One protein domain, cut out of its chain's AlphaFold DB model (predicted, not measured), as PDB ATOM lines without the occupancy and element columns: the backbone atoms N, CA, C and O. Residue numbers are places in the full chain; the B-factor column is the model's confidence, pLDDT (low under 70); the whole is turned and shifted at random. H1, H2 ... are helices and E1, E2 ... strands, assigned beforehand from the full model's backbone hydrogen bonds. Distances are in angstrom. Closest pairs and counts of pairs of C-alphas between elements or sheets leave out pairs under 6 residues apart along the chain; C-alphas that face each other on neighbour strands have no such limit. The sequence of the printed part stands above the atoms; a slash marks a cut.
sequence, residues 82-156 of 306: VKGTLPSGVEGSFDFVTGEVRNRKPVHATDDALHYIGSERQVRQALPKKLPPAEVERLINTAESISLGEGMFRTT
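What this domain is: This is residues 82 to 156 of the 306 residues of an uncharacterized protein of Kocuria polaris (UniProt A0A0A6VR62). Two small antiparallel hairpins follow each other along the longest axis, E1 and E2 near one end and E3 and E4 nearer the middle, with H1 beside E3 and E4 and H2 at the far end. Residues 142 to 156, with no named element, run back from H2 past the body to the E1 end. The printed part has 75 residues, with elements in the order E1, E2, E3, E4, H1, H2, and under half of the residues are in them; the class is mixed, helices and strands. The whole is compact, with a radius of gyration of the C-alphas of 12.9 A and spans of 39 by 28 by 20 A.

Where its parts are: E1, residues 82 to 85, begins at C-alpha 82 (16.934, -64.778, 4.275). E2, residues 91 to 95, is 13.3 A long. E3 is residues 107 to 109 and E4 residues 114 to 116. H1, residues 120 to 126, is 9.9 A long. H2, residues 133 to 141, is 12.2 A long and ends at C-alpha 141 (14.958, -36.705, 11.196).

How they stand to each other: E1 and E2 form a hairpin, with N 84 and O 92 2.9 A apart, within hydrogen-bond range. Residues 93 to 94 of E2 also pair with residues 101 to 102, antiparallel. E3 and E4 form a second hairpin, with N 108 and O 115 at 2.8 A, within hydrogen-bond range. The closest C-alphas of E3 and H1, those of Val 107 and Val 123, are 6.5 A apart. H1 and H2 are close but not clearly touching, with the closest C-alphas, of Arg 124 and Val 136, 7.2 A apart; they run opposite ways at a steep tilt of 44 degrees. E2 and H1 are apart. In H1 and H2 every O i to N i+4 pair is within hydrogen-bond range.

The domain as a whole: The two farthest C-alphas, of Ala 134 and Thr 156, are 40.0 A apart. The printed part has no cut. The link E2 to E3, 11 residues, is long. Mean pLDDT of the printed part is 79.4, with residues 129 to 130 and 145 to 151 under 70.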
ATOM      1  N   VAL A  82      18.071 -63.907   4.621       89.38
ATOM      2  CA  VAL A  82      16.934 -64.778   4.275       89.38
ATOM      3  C   VAL A  82      15.730 -63.943   3.885       89.38
ATOM      4  O   VAL A  82      15.488 -62.885   4.464       89.38
ATOM      5  N   LYS A  83      14.953 -64.425   2.918       88.94
ATOM      6  CA  LYS A  83      13.674 -63.805   2.561       88.94
ATOM      7  C   LYS A  83      12.619 -64.079   3.628       88.94
ATOM      8  O   LYS A  83      12.620 -65.124   4.279       88.94
ATOM      9  N   GLY A  84      11.700 -63.141   3.781       88.25
ATOM     10  CA  GLY A  84      10.575 -63.272   4.690       88.25
ATOM     11  C   GLY A  84       9.631 -62.087   4.601       88.25
ATOM     12  O   GLY A  84       9.667 -61.298   3.656       88.25
ATOM     13  N   THR A  85       8.772 -61.984   5.602       87.50
ATOM     14  CA  THR A  85       7.708 -60.988   5.677       87.50
ATOM     15  C   THR A  85       7.683 -60.352   7.055       87.50
ATOM     16  O   THR A  85       7.889 -61.013   8.077       87.50
ATOM     17  N   LEU A  86       7.436 -59.047   7.073       80.81
ATOM     18  CA  LEU A  86       7.136 -58.301   8.287       80.81
ATOM     19  C   LEU A  86       5.716 -58.624   8.782       80.81
ATOM     20  O   LEU A  86       4.895 -59.088   7.986       80.81
ATOM     21  N   PRO A  87       5.370 -58.319  10.050       77.06
ATOM     22  CA  PRO A  87       4.001 -58.470  10.554       77.06
ATOM     23  C   PRO A  87       2.943 -57.742   9.711       77.06
ATOM     24  O   PRO A  87       1.805 -58.189   9.627       77.06
ATOM     25  N   SER A  88       3.333 -56.654   9.039       75.62
ATOM     26  CA  SER A  88       2.493 -55.900   8.100       75.62
ATOM     27  C   SER A  88       2.217 -56.621   6.772       75.62
ATOM     28  O   SER A  88       1.467 -56.107   5.949       75.62
ATOM     29  N   GLY A  89       2.840 -57.778   6.523       79.50
ATOM     30  CA  GLY A  89       2.758 -58.523   5.263       79.50
ATOM     31  C   GLY A  89       3.739 -58.057   4.184       79.50
ATOM     32  O   GLY A  89       3.795 -58.650   3.111       79.50
ATOM     33  N   VAL A  90       4.538 -57.021   4.452       81.44
ATOM     34  CA  VAL A  90       5.530 -56.514   3.495       81.44
ATOM     35  C   VAL A  90       6.700 -57.489   3.374       81.44
ATOM     36  O   VAL A  90       7.313 -57.869   4.376       81.44
ATOM     37  N   GLU A  91       7.018 -57.877   2.139       86.31
ATOM     38  CA  GLU A  91       8.170 -58.721   1.831       86.31
ATOM     39  C   GLU A  91       9.491 -57.972   2.034       86.31
ATOM     40  O   GLU A  91       9.658 -56.814   1.645       86.31
ATOM     41  N   GLY A  92      10.468 -58.675   2.592       87.12
ATOM     42  CA  GLY A  92      11.825 -58.182   2.757       87.12
ATOM     43  C   GLY A  92      12.815 -59.327   2.909       87.12
ATOM     44  O   GLY A  92      12.474 -60.507   2.785       87.12
ATOM     45  N   SER A  93      14.061 -58.983   3.189       88.94
ATOM     46  CA  SER A  93      15.071 -59.939   3.610       88.94
ATOM     47  C   SER A  93      15.711 -59.503   4.916       88.94
ATOM     48  O   SER A  93      16.081 -58.346   5.073       88.94
ATOM     49  N   PHE A  94      15.826 -60.421   5.865       86.81
ATOM     50  CA  PHE A  94      16.508 -60.165   7.127       86.81
ATOM     51  C   PHE A  94      17.985 -60.503   6.974       86.81
ATOM     52  O   PHE A  94      18.316 -61.631   6.604       86.81
ATOM     53  N   ASP A  95      18.852 -59.526   7.222       87.75
ATOM     54  CA  ASP A  95      20.300 -59.682   7.189       87.75
ATOM     55  C   ASP A  95      20.829 -60.106   8.567       87.75
ATOM     56  O   ASP A  95      20.736 -59.360   9.538       87.75
ATOM     57  N   PHE A  96      21.400 -61.305   8.649       85.06
ATOM     58  CA  PHE A  96      21.934 -61.877   9.886       85.06
ATOM     59  C   PHE A  96      23.259 -61.253  10.333       85.06
ATOM     60  O   PHE A  96      23.658 -61.457  11.475       85.06
ATOM     61  N   VAL A  97      23.951 -60.526   9.454       84.88
ATOM     62  CA  VAL A  97      25.213 -59.854   9.780       84.88
ATOM     63  C   VAL A  97      24.932 -58.489  10.392       84.88
ATOM     64  O   VAL A  97      25.529 -58.141  11.407       84.88
ATOM     65  N   THR A  98      24.029 -57.711   9.789       84.19
ATOM     66  CA  THR A  98      23.723 -56.347  10.255       84.19
ATOM     67  C   THR A  98      22.528 -56.273  11.204       84.19
ATOM     68  O   THR A  98      22.355 -55.257  11.867       84.19
ATOM     69  N   GLY A  99      21.692 -57.314  11.269       81.00
ATOM     70  CA  GLY A  99      20.433 -57.305  12.023       81.00
ATOM     71  C   GLY A  99      19.337 -56.442  11.385       81.00
ATOM     72  O   GLY A  99      18.336 -56.140  12.030       81.00
ATOM     73  N   GLU A 100      19.515 -56.023  10.129       82.25
ATOM     74  CA  GLU A 100      18.591 -55.123   9.435       82.25
ATOM     75  C   GLU A 100      17.636 -55.891   8.514       82.25
ATOM     76  O   GLU A 100      18.033 -56.824   7.811       82.25
ATOM     77  N   VAL A 101      16.386 -55.432   8.426       82.06
ATOM     78  CA  VAL A 101      15.482 -55.843   7.345       82.06
ATOM     79  C   VAL A 101      15.744 -54.970   6.124       82.06
ATOM     80  O   VAL A 101      15.632 -53.745   6.172       82.06
ATOM     81  N   ARG A 102      16.070 -55.613   5.007       84.88
ATOM     82  CA  ARG A 102      16.239 -54.994   3.698       84.88
ATOM     83  C   ARG A 102      14.959 -55.140   2.891       84.88
ATOM     84  O   ARG A 102      14.443 -56.241   2.721       84.88
ATOM     85  N   ASN A 103      14.478 -54.043   2.322       84.06
ATOM     86  CA  ASN A 103      13.313 -54.046   1.437       84.06
ATOM     87  C   ASN A 103      13.707 -53.542   0.045       84.06
ATOM     88  O   ASN A 103      14.471 -52.588  -0.093       84.06
ATOM     89  N   ARG A 104      13.197 -54.178  -1.014       78.62
ATOM     90  CA  ARG A 104      13.446 -53.745  -2.399       78.62
ATOM     91  C   ARG A 104      12.791 -52.395  -2.708       78.62
ATOM     92  O   ARG A 104      13.304 -51.656  -3.543       78.62
ATOM     93  N   LYS A 105      11.668 -52.086  -2.059       80.56
ATOM     94  CA  LYS A 105      10.954 -50.810  -2.167       80.56
ATOM     95  C   LYS A 105      10.783 -50.226  -0.765       80.56
ATOM     96  O   LYS A 105       9.719 -50.364  -0.189       80.56
ATOM     97  N   PRO A 106      11.818 -49.593  -0.197       83.00
ATOM     98  CA  PRO A 106      11.772 -49.145   1.190       83.00
ATOM     99  C   PRO A 106      10.970 -47.851   1.392       83.00
ATOM    100  O   PRO A 106      10.862 -47.390   2.518       83.00
ATOM    101  N   VAL A 107      10.420 -47.248   0.331       81.50
ATOM    102  CA  VAL A 107       9.571 -46.051   0.400       81.50
ATOM    103  C   VAL A 107       8.219 -46.382  -0.223       81.50
ATOM    104  O   VAL A 107       8.149 -46.762  -1.394       81.50
ATOM    105  N   HIS A 108       7.156 -46.220   0.554       78.12
ATOM    106  CA  HIS A 108       5.774 -46.440   0.151       78.12
ATOM    107  C   HIS A 108       5.002 -45.131   0.298       78.12
ATOM    108  O   HIS A 108       4.923 -44.582   1.392       78.12
ATOM    109  N   ALA A 109       4.447 -44.622  -0.797       75.38
ATOM    110  CA  ALA A 109       3.559 -43.467  -0.754       75.38
ATOM    111  C   ALA A 109       2.110 -43.935  -0.594       75.38
ATOM    112  O   ALA A 109       1.668 -44.827  -1.318       75.38
ATOM    113  N   THR A 110       1.403 -43.331   0.352       73.69
ATOM    114  CA  THR A 110      -0.061 -43.358   0.463       73.69
ATOM    115  C   THR A 110      -0.599 -41.968   0.124       73.69
ATOM    116  O   THR A 110       0.193 -41.038  -0.049       73.69
ATOM    117  N   ASP A 111      -1.920 -41.822   0.025       74.38
ATOM    118  CA  ASP A 111      -2.547 -40.533  -0.297       74.38
ATOM    119  C   ASP A 111      -2.230 -39.444   0.752       74.38
ATOM    120  O   ASP A 111      -2.139 -38.269   0.400       74.38
ATOM    121  N   ASP A 112      -1.952 -39.842   2.003       73.56
ATOM    122  CA  ASP A 112      -1.757 -38.924   3.134       73.56
ATOM    123  C   ASP A 112      -0.321 -38.898   3.700       73.56
ATOM    124  O   ASP A 112       0.056 -37.941   4.380       73.56
ATOM    125  N   ALA A 113       0.506 -39.927   3.453       75.69
ATOM    126  CA  ALA A 113       1.832 -40.050   4.073       75.69
ATOM    127  C   ALA A 113       2.848 -40.904   3.288       75.69
ATOM    128  O   ALA A 113       2.502 -41.793   2.503       75.69
ATOM    129  N   LEU A 114       4.139 -40.671   3.561       77.25
ATOM    130  CA  LEU A 114       5.239 -41.556   3.169       77.25
ATOM    131  C   LEU A 114       5.559 -42.527   4.310       77.25
ATOM    132  O   LEU A 114       5.865 -42.106   5.421       77.25
ATOM    133  N   HIS A 115       5.555 -43.822   4.008       78.62
ATOM    134  CA  HIS A 115       5.975 -44.877   4.921       78.62
ATOM    135  C   HIS A 115       7.325 -45.441   4.490       78.62
ATOM    136  O   HIS A 115       7.543 -45.754   3.315       78.62
ATOM    137  N   TYR A 116       8.224 -45.601   5.456       80.94
ATOM    138  CA  TYR A 116       9.580 -46.084   5.227       80.94
ATOM    139  C   TYR A 116       9.757 -47.472   5.844       80.94
ATOM    140  O   TYR A 116       9.443 -47.678   7.012       80.94
ATOM    141  N   ILE A 117      10.247 -48.432   5.062       78.44
ATOM    142  CA  ILE A 117      10.438 -49.823   5.487       78.44
ATOM    143  C   ILE A 117      11.837 -50.277   5.074       78.44
ATOM    144  O   ILE A 117      12.049 -50.684   3.936       78.44
ATOM    145  N   GLY A 118      12.795 -50.221   5.992       77.75
ATOM    146  CA  GLY A 118      14.178 -50.649   5.769       77.75
ATOM    147  C   GLY A 118      15.154 -49.839   6.615       77.75
ATOM    148  O   GLY A 118      14.739 -48.947   7.353       77.75
ATOM    149  N   SER A 119      16.453 -50.125   6.508       77.69
ATOM    150  CA  SER A 119      17.452 -49.319   7.215       77.69
ATOM    151  C   SER A 119      17.521 -47.893   6.682       77.69
ATOM    152  O   SER A 119      17.237 -47.637   5.507       77.69
ATOM    153  N   GLU A 120      17.939 -46.954   7.533       81.44
ATOM    154  CA  GLU A 120      18.060 -45.534   7.180       81.44
ATOM    155  C   GLU A 120      18.879 -45.345   5.894       81.44
ATOM    156  O   GLU A 120      18.488 -44.605   4.991       81.44
ATOM    157  N   ARG A 121      19.972 -46.105   5.751       83.12
ATOM    158  CA  ARG A 121      20.798 -46.125   4.537       83.12
ATOM    159  C   ARG A 121      19.987 -46.483   3.291       83.12
ATOM    160  O   ARG A 121      20.175 -45.874   2.240       83.12
ATOM    161  N   GLN A 122      19.108 -47.476   3.394       82.50
ATOM    162  CA  GLN A 122      18.274 -47.935   2.288       82.50
ATOM    163  C   GLN A 122      17.211 -46.898   1.913       82.50
ATOM    164  O   GLN A 122      17.008 -46.624   0.731       82.50
ATOM    165  N   VAL A 123      16.578 -46.284   2.913       83.50
ATOM    166  CA  VAL A 123      15.583 -45.222   2.723       83.50
ATOM    167  C   VAL A 123      16.224 -44.001   2.063       83.50
ATOM    168  O   VAL A 123      15.717 -43.531   1.047       83.50
ATOM    169  N   ARG A 124      17.395 -43.554   2.540       84.88
ATOM    170  CA  ARG A 124      18.189 -42.464   1.935       84.88
ATOM    171  C   ARG A 124      18.463 -42.687   0.452       84.88
ATOM    172  O   ARG A 124      18.362 -41.758  -0.341       84.88
ATOM    173  N   GLN A 125      18.805 -43.917   0.074       83.56
ATOM    174  CA  GLN A 125      19.097 -44.277  -1.317       83.56
ATOM    175  C   GLN A 125      17.847 -44.355  -2.205       83.56
ATOM    176  O   GLN A 125      17.954 -44.177  -3.420       83.56
ATOM    177  N   ALA A 126      16.691 -44.664  -1.619       81.19
ATOM    178  CA  ALA A 126      15.440 -44.891  -2.334       81.19
ATOM    179  C   ALA A 126      14.513 -43.672  -2.372       81.19
ATOM    180  O   ALA A 126      13.642 -43.609  -3.244       81.19
ATOM    181  N   LEU A 127      14.690 -42.710  -1.460       81.56
ATOM    182  CA  LEU A 127      14.035 -41.411  -1.551       81.56
ATOM    183  C   LEU A 127      14.320 -40.804  -2.935       81.56
ATOM    184  O   LEU A 127      15.417 -40.987  -3.476       81.56
ATOM    185  N   PRO A 128      13.337 -40.125  -3.554       70.75
ATOM    186  CA  PRO A 128      13.489 -39.623  -4.908       70.75
ATOM    187  C   PRO A 128      14.793 -38.834  -5.044       70.75
ATOM    188  O   PRO A 128      14.981 -37.831  -4.363       70.75
ATOM    189  N   LYS A 129      15.659 -39.224  -5.990       66.75
ATOM    190  CA  LYS A 129      16.909 -38.496  -6.303       66.75
ATOM    191  C   LYS A 129      16.692 -37.018  -6.678       66.75
ATOM    192  O   LYS A 129      17.656 -36.284  -6.849       66.75
ATOM    193  N   LYS A 130      15.434 -36.613  -6.876       64.50
ATOM    194  CA  LYS A 130      15.001 -35.251  -7.194       64.50
ATOM    195  C   LYS A 130      14.695 -34.398  -5.954       64.50
ATOM    196  O   LYS A 130      14.437 -33.213  -6.126       64.50
ATOM    197  N   LEU A 131      14.694 -34.966  -4.745       78.62
ATOM    198  CA  LEU A 131      14.531 -34.187  -3.518       78.62
ATOM    199  C   LEU A 131      15.850 -33.486  -3.147       78.62
ATOM    200  O   LEU A 131      16.914 -34.105  -3.244       78.62
ATOM    201  N   PRO A 132      15.809 -32.221  -2.695       83.06
ATOM    202  CA  PRO A 132      16.977 -31.546  -2.142       83.06
ATOM    203  C   PRO A 132      17.543 -32.299  -0.922       83.06
ATOM    204  O   PRO A 132      16.759 -32.798  -0.111       83.06
ATOM    205  N   PRO A 133      18.874 -32.323  -0.706       82.88
ATOM    206  CA  PRO A 133      19.477 -32.991   0.454       82.88
ATOM    207  C   PRO A 133      18.892 -32.546   1.801       82.88
ATOM    208  O   PRO A 133      18.621 -33.377   2.659       82.88
ATOM    209  N   ALA A 134      18.618 -31.249   1.964       84.69
ATOM    210  CA  ALA A 134      18.014 -30.710   3.184       84.69
ATOM    211  C   ALA A 134      16.597 -31.253   3.446       84.69
ATOM    212  O   ALA A 134      16.194 -31.421   4.594       84.69
ATOM    213  N   GLU A 135      15.842 -31.546   2.388       84.38
ATOM    214  CA  GLU A 135      14.499 -32.109   2.500       84.38
ATOM    215  C   GLU A 135      14.542 -33.600   2.839       84.38
ATOM    216  O   GLU A 135      13.740 -34.062   3.647       84.38
ATOM    217  N   VAL A 136      15.529 -34.330   2.309       81.38
ATOM    218  CA  VAL A 136      15.818 -35.716   2.709       81.38
ATOM    219  C   VAL A 136      16.190 -35.794   4.191       81.38
ATOM    220  O   VAL A 136      15.607 -36.605   4.909       81.38
ATOM    221  N   GLU A 137      17.094 -34.931   4.672       84.12
ATOM    222  CA  GLU A 137      17.450 -34.886   6.100       84.12
ATOM    223  C   GLU A 137      16.251 -34.538   6.974       84.12
ATOM    224  O   GLU A 137      16.048 -35.159   8.014       84.12
ATOM    225  N   ARG A 138      15.423 -33.574   6.548       85.31
ATOM    226  CA  ARG A 138      14.200 -33.231   7.274       85.31
ATOM    227  C   ARG A 138      13.297 -34.454   7.398       85.31
ATOM    228  O   ARG A 138      12.944 -34.797   8.516       85.31
ATOM    229  N   LEU A 139      12.974 -35.117   6.283       82.31
ATOM    230  CA  LEU A 139      12.086 -36.285   6.262       82.31
ATOM    231  C   LEU A 139      12.581 -37.411   7.172       82.31
ATOM    232  O   LEU A 139      11.778 -37.991   7.893       82.31
ATOM    233  N   ILE A 140      13.885 -37.695   7.167       81.38
ATOM    234  CA  ILE A 140      14.479 -38.757   7.989       81.38
ATOM    235  C   ILE A 140      14.479 -38.380   9.467       81.38
ATOM    236  O   ILE A 140      14.058 -39.181  10.293       81.38
ATOM    237  N   ASN A 141      14.892 -37.157   9.805       83.94
ATOM    238  CA  ASN A 141      14.958 -36.705  11.196       83.94
ATOM    239  C   ASN A 141      13.570 -36.528  11.829       83.94
ATOM    240  O   ASN A 141      13.448 -36.582  13.050       83.94
ATOM    241  N   THR A 142      12.533 -36.300  11.019       81.88
ATOM    242  CA  THR A 142      11.139 -36.223  11.481       81.88
ATOM    243  C   THR A 142      10.387 -37.546  11.381       81.88
ATOM    244  O   THR A 142       9.244 -37.614  11.824       81.88
ATOM    245  N   ALA A 143      10.974 -38.577  10.766       76.69
ATOM    246  CA  ALA A 143      10.327 -39.876  10.662       76.69
ATOM    247  C   ALA A 143      10.255 -40.526  12.046       76.69
ATOM    248  O   ALA A 143      11.260 -40.657  12.745       76.69
ATOM    249  N   GLU A 144       9.065 -40.978  12.428       71.75
ATOM    250  CA  GLU A 144       8.912 -41.808  13.613       71.75
ATOM    251  C   GLU A 144       9.545 -43.178  13.336       71.75
ATOM    252  O   GLU A 144       9.076 -43.951  12.496       71.75
ATOM    253  N   SER A 145      10.663 -43.462  14.006       67.12
ATOM    254  CA  SER A 145      11.329 -44.755  13.894       67.12
ATOM    255  C   SER A 145      10.599 -45.772  14.760       67.12
ATOM    256  O   SER A 145      10.679 -45.744  15.988       67.12
ATOM    257  N   ILE A 146       9.891 -46.690  14.112       66.50
ATOM    258  CA  ILE A 146       9.297 -47.837  14.787       66.50
ATOM    259  C   ILE A 146      10.331 -48.960  14.757       66.50
ATOM    260  O   ILE A 146      10.582 -49.567  13.713       66.50
ATOM    261  N   SER A 147      10.935 -49.248  15.911       61.69
ATOM    262  CA  SER A 147      11.651 -50.511  16.085       61.69
ATOM    263  C   SER A 147      10.659 -51.645  15.872       61.69
ATOM    264  O   SER A 147       9.571 -51.628  16.448       61.69
ATOM    265  N   LEU A 148      11.043 -52.657  15.092       60.16
ATOM    266  CA  LEU A 148      10.236 -53.871  15.001       60.16
ATOM    267  C   LEU A 148      10.035 -54.516  16.379       60.16
ATOM    268  O   LEU A 148       9.069 -55.249  16.526       60.16
ATOM    269  N   GLY A 149      10.854 -54.188  17.392       60.50
ATOM    270  CA  GLY A 149      10.617 -54.554  18.790       60.50
ATOM    271  C   GLY A 149      10.444 -56.063  18.971       60.50
ATOM    272  O   GLY A 149      11.258 -56.839  18.482       60.50
ATOM    273  N   GLU A 150       9.356 -56.470  19.634       56.72
ATOM    274  CA  GLU A 150       8.908 -57.873  19.759       56.72
ATOM    275  C   GLU A 150       8.228 -58.430  18.484       56.72
ATOM    276  O   GLU A 150       7.743 -59.562  18.453       56.72
ATOM    277  N   GLY A 151       8.147 -57.639  17.416       63.69
ATOM    278  CA  GLY A 151       7.541 -58.003  16.144       63.69
ATOM    279  C   GLY A 151       8.293 -59.138  15.450       63.69
ATOM    280  O   GLY A 151       9.500 -59.082  15.227       63.69
ATOM    281  N   MET A 152       7.561 -60.179  15.063       72.94
ATOM    282  CA  MET A 152       8.142 -61.357  14.420       72.94
ATOM    283  C   MET A 152       8.396 -61.126  12.924       72.94
ATOM    284  O   MET A 152       7.457 -60.901  12.159       72.94
ATOM    285  N   PHE A 153       9.647 -61.273  12.479       80.38
ATOM    286  CA  PHE A 153       9.963 -61.466  11.061       80.38
ATOM    287  C   PHE A 153       9.720 -62.930  10.688       80.38
ATOM    288  O   PHE A 153      10.386 -63.831  11.199       80.38
ATOM    289  N   ARG A 154       8.752 -63.189   9.807       85.81
ATOM    290  CA  ARG A 154       8.394 -64.555   9.413       85.81
ATOM    291  C   ARG A 154       9.134 -64.945   8.143       85.81
ATOM    292  O   ARG A 154       8.906 -64.364   7.084       85.81
ATOM    293  N   THR A 155       9.974 -65.967   8.241       87.25
ATOM    294  CA  THR A 155      10.588 -66.634   7.089       87.25
ATOM    295  C   THR A 155       9.951 -68.006   6.883       87.25
ATOM    296  O   THR A 155       9.600 -68.682   7.851       87.25
ATOM    297  N   THR A 156       9.799 -68.410   5.625       87.56
ATOM    298  CA  THR A 156       9.383 -69.763   5.256       87.56
ATOM    299  C   THR A 156      10.531 -70.383   4.489       87.56
ATOM    300  O   THR A 156      10.842 -69.940   3.385       87.56
TER     301      THR A 156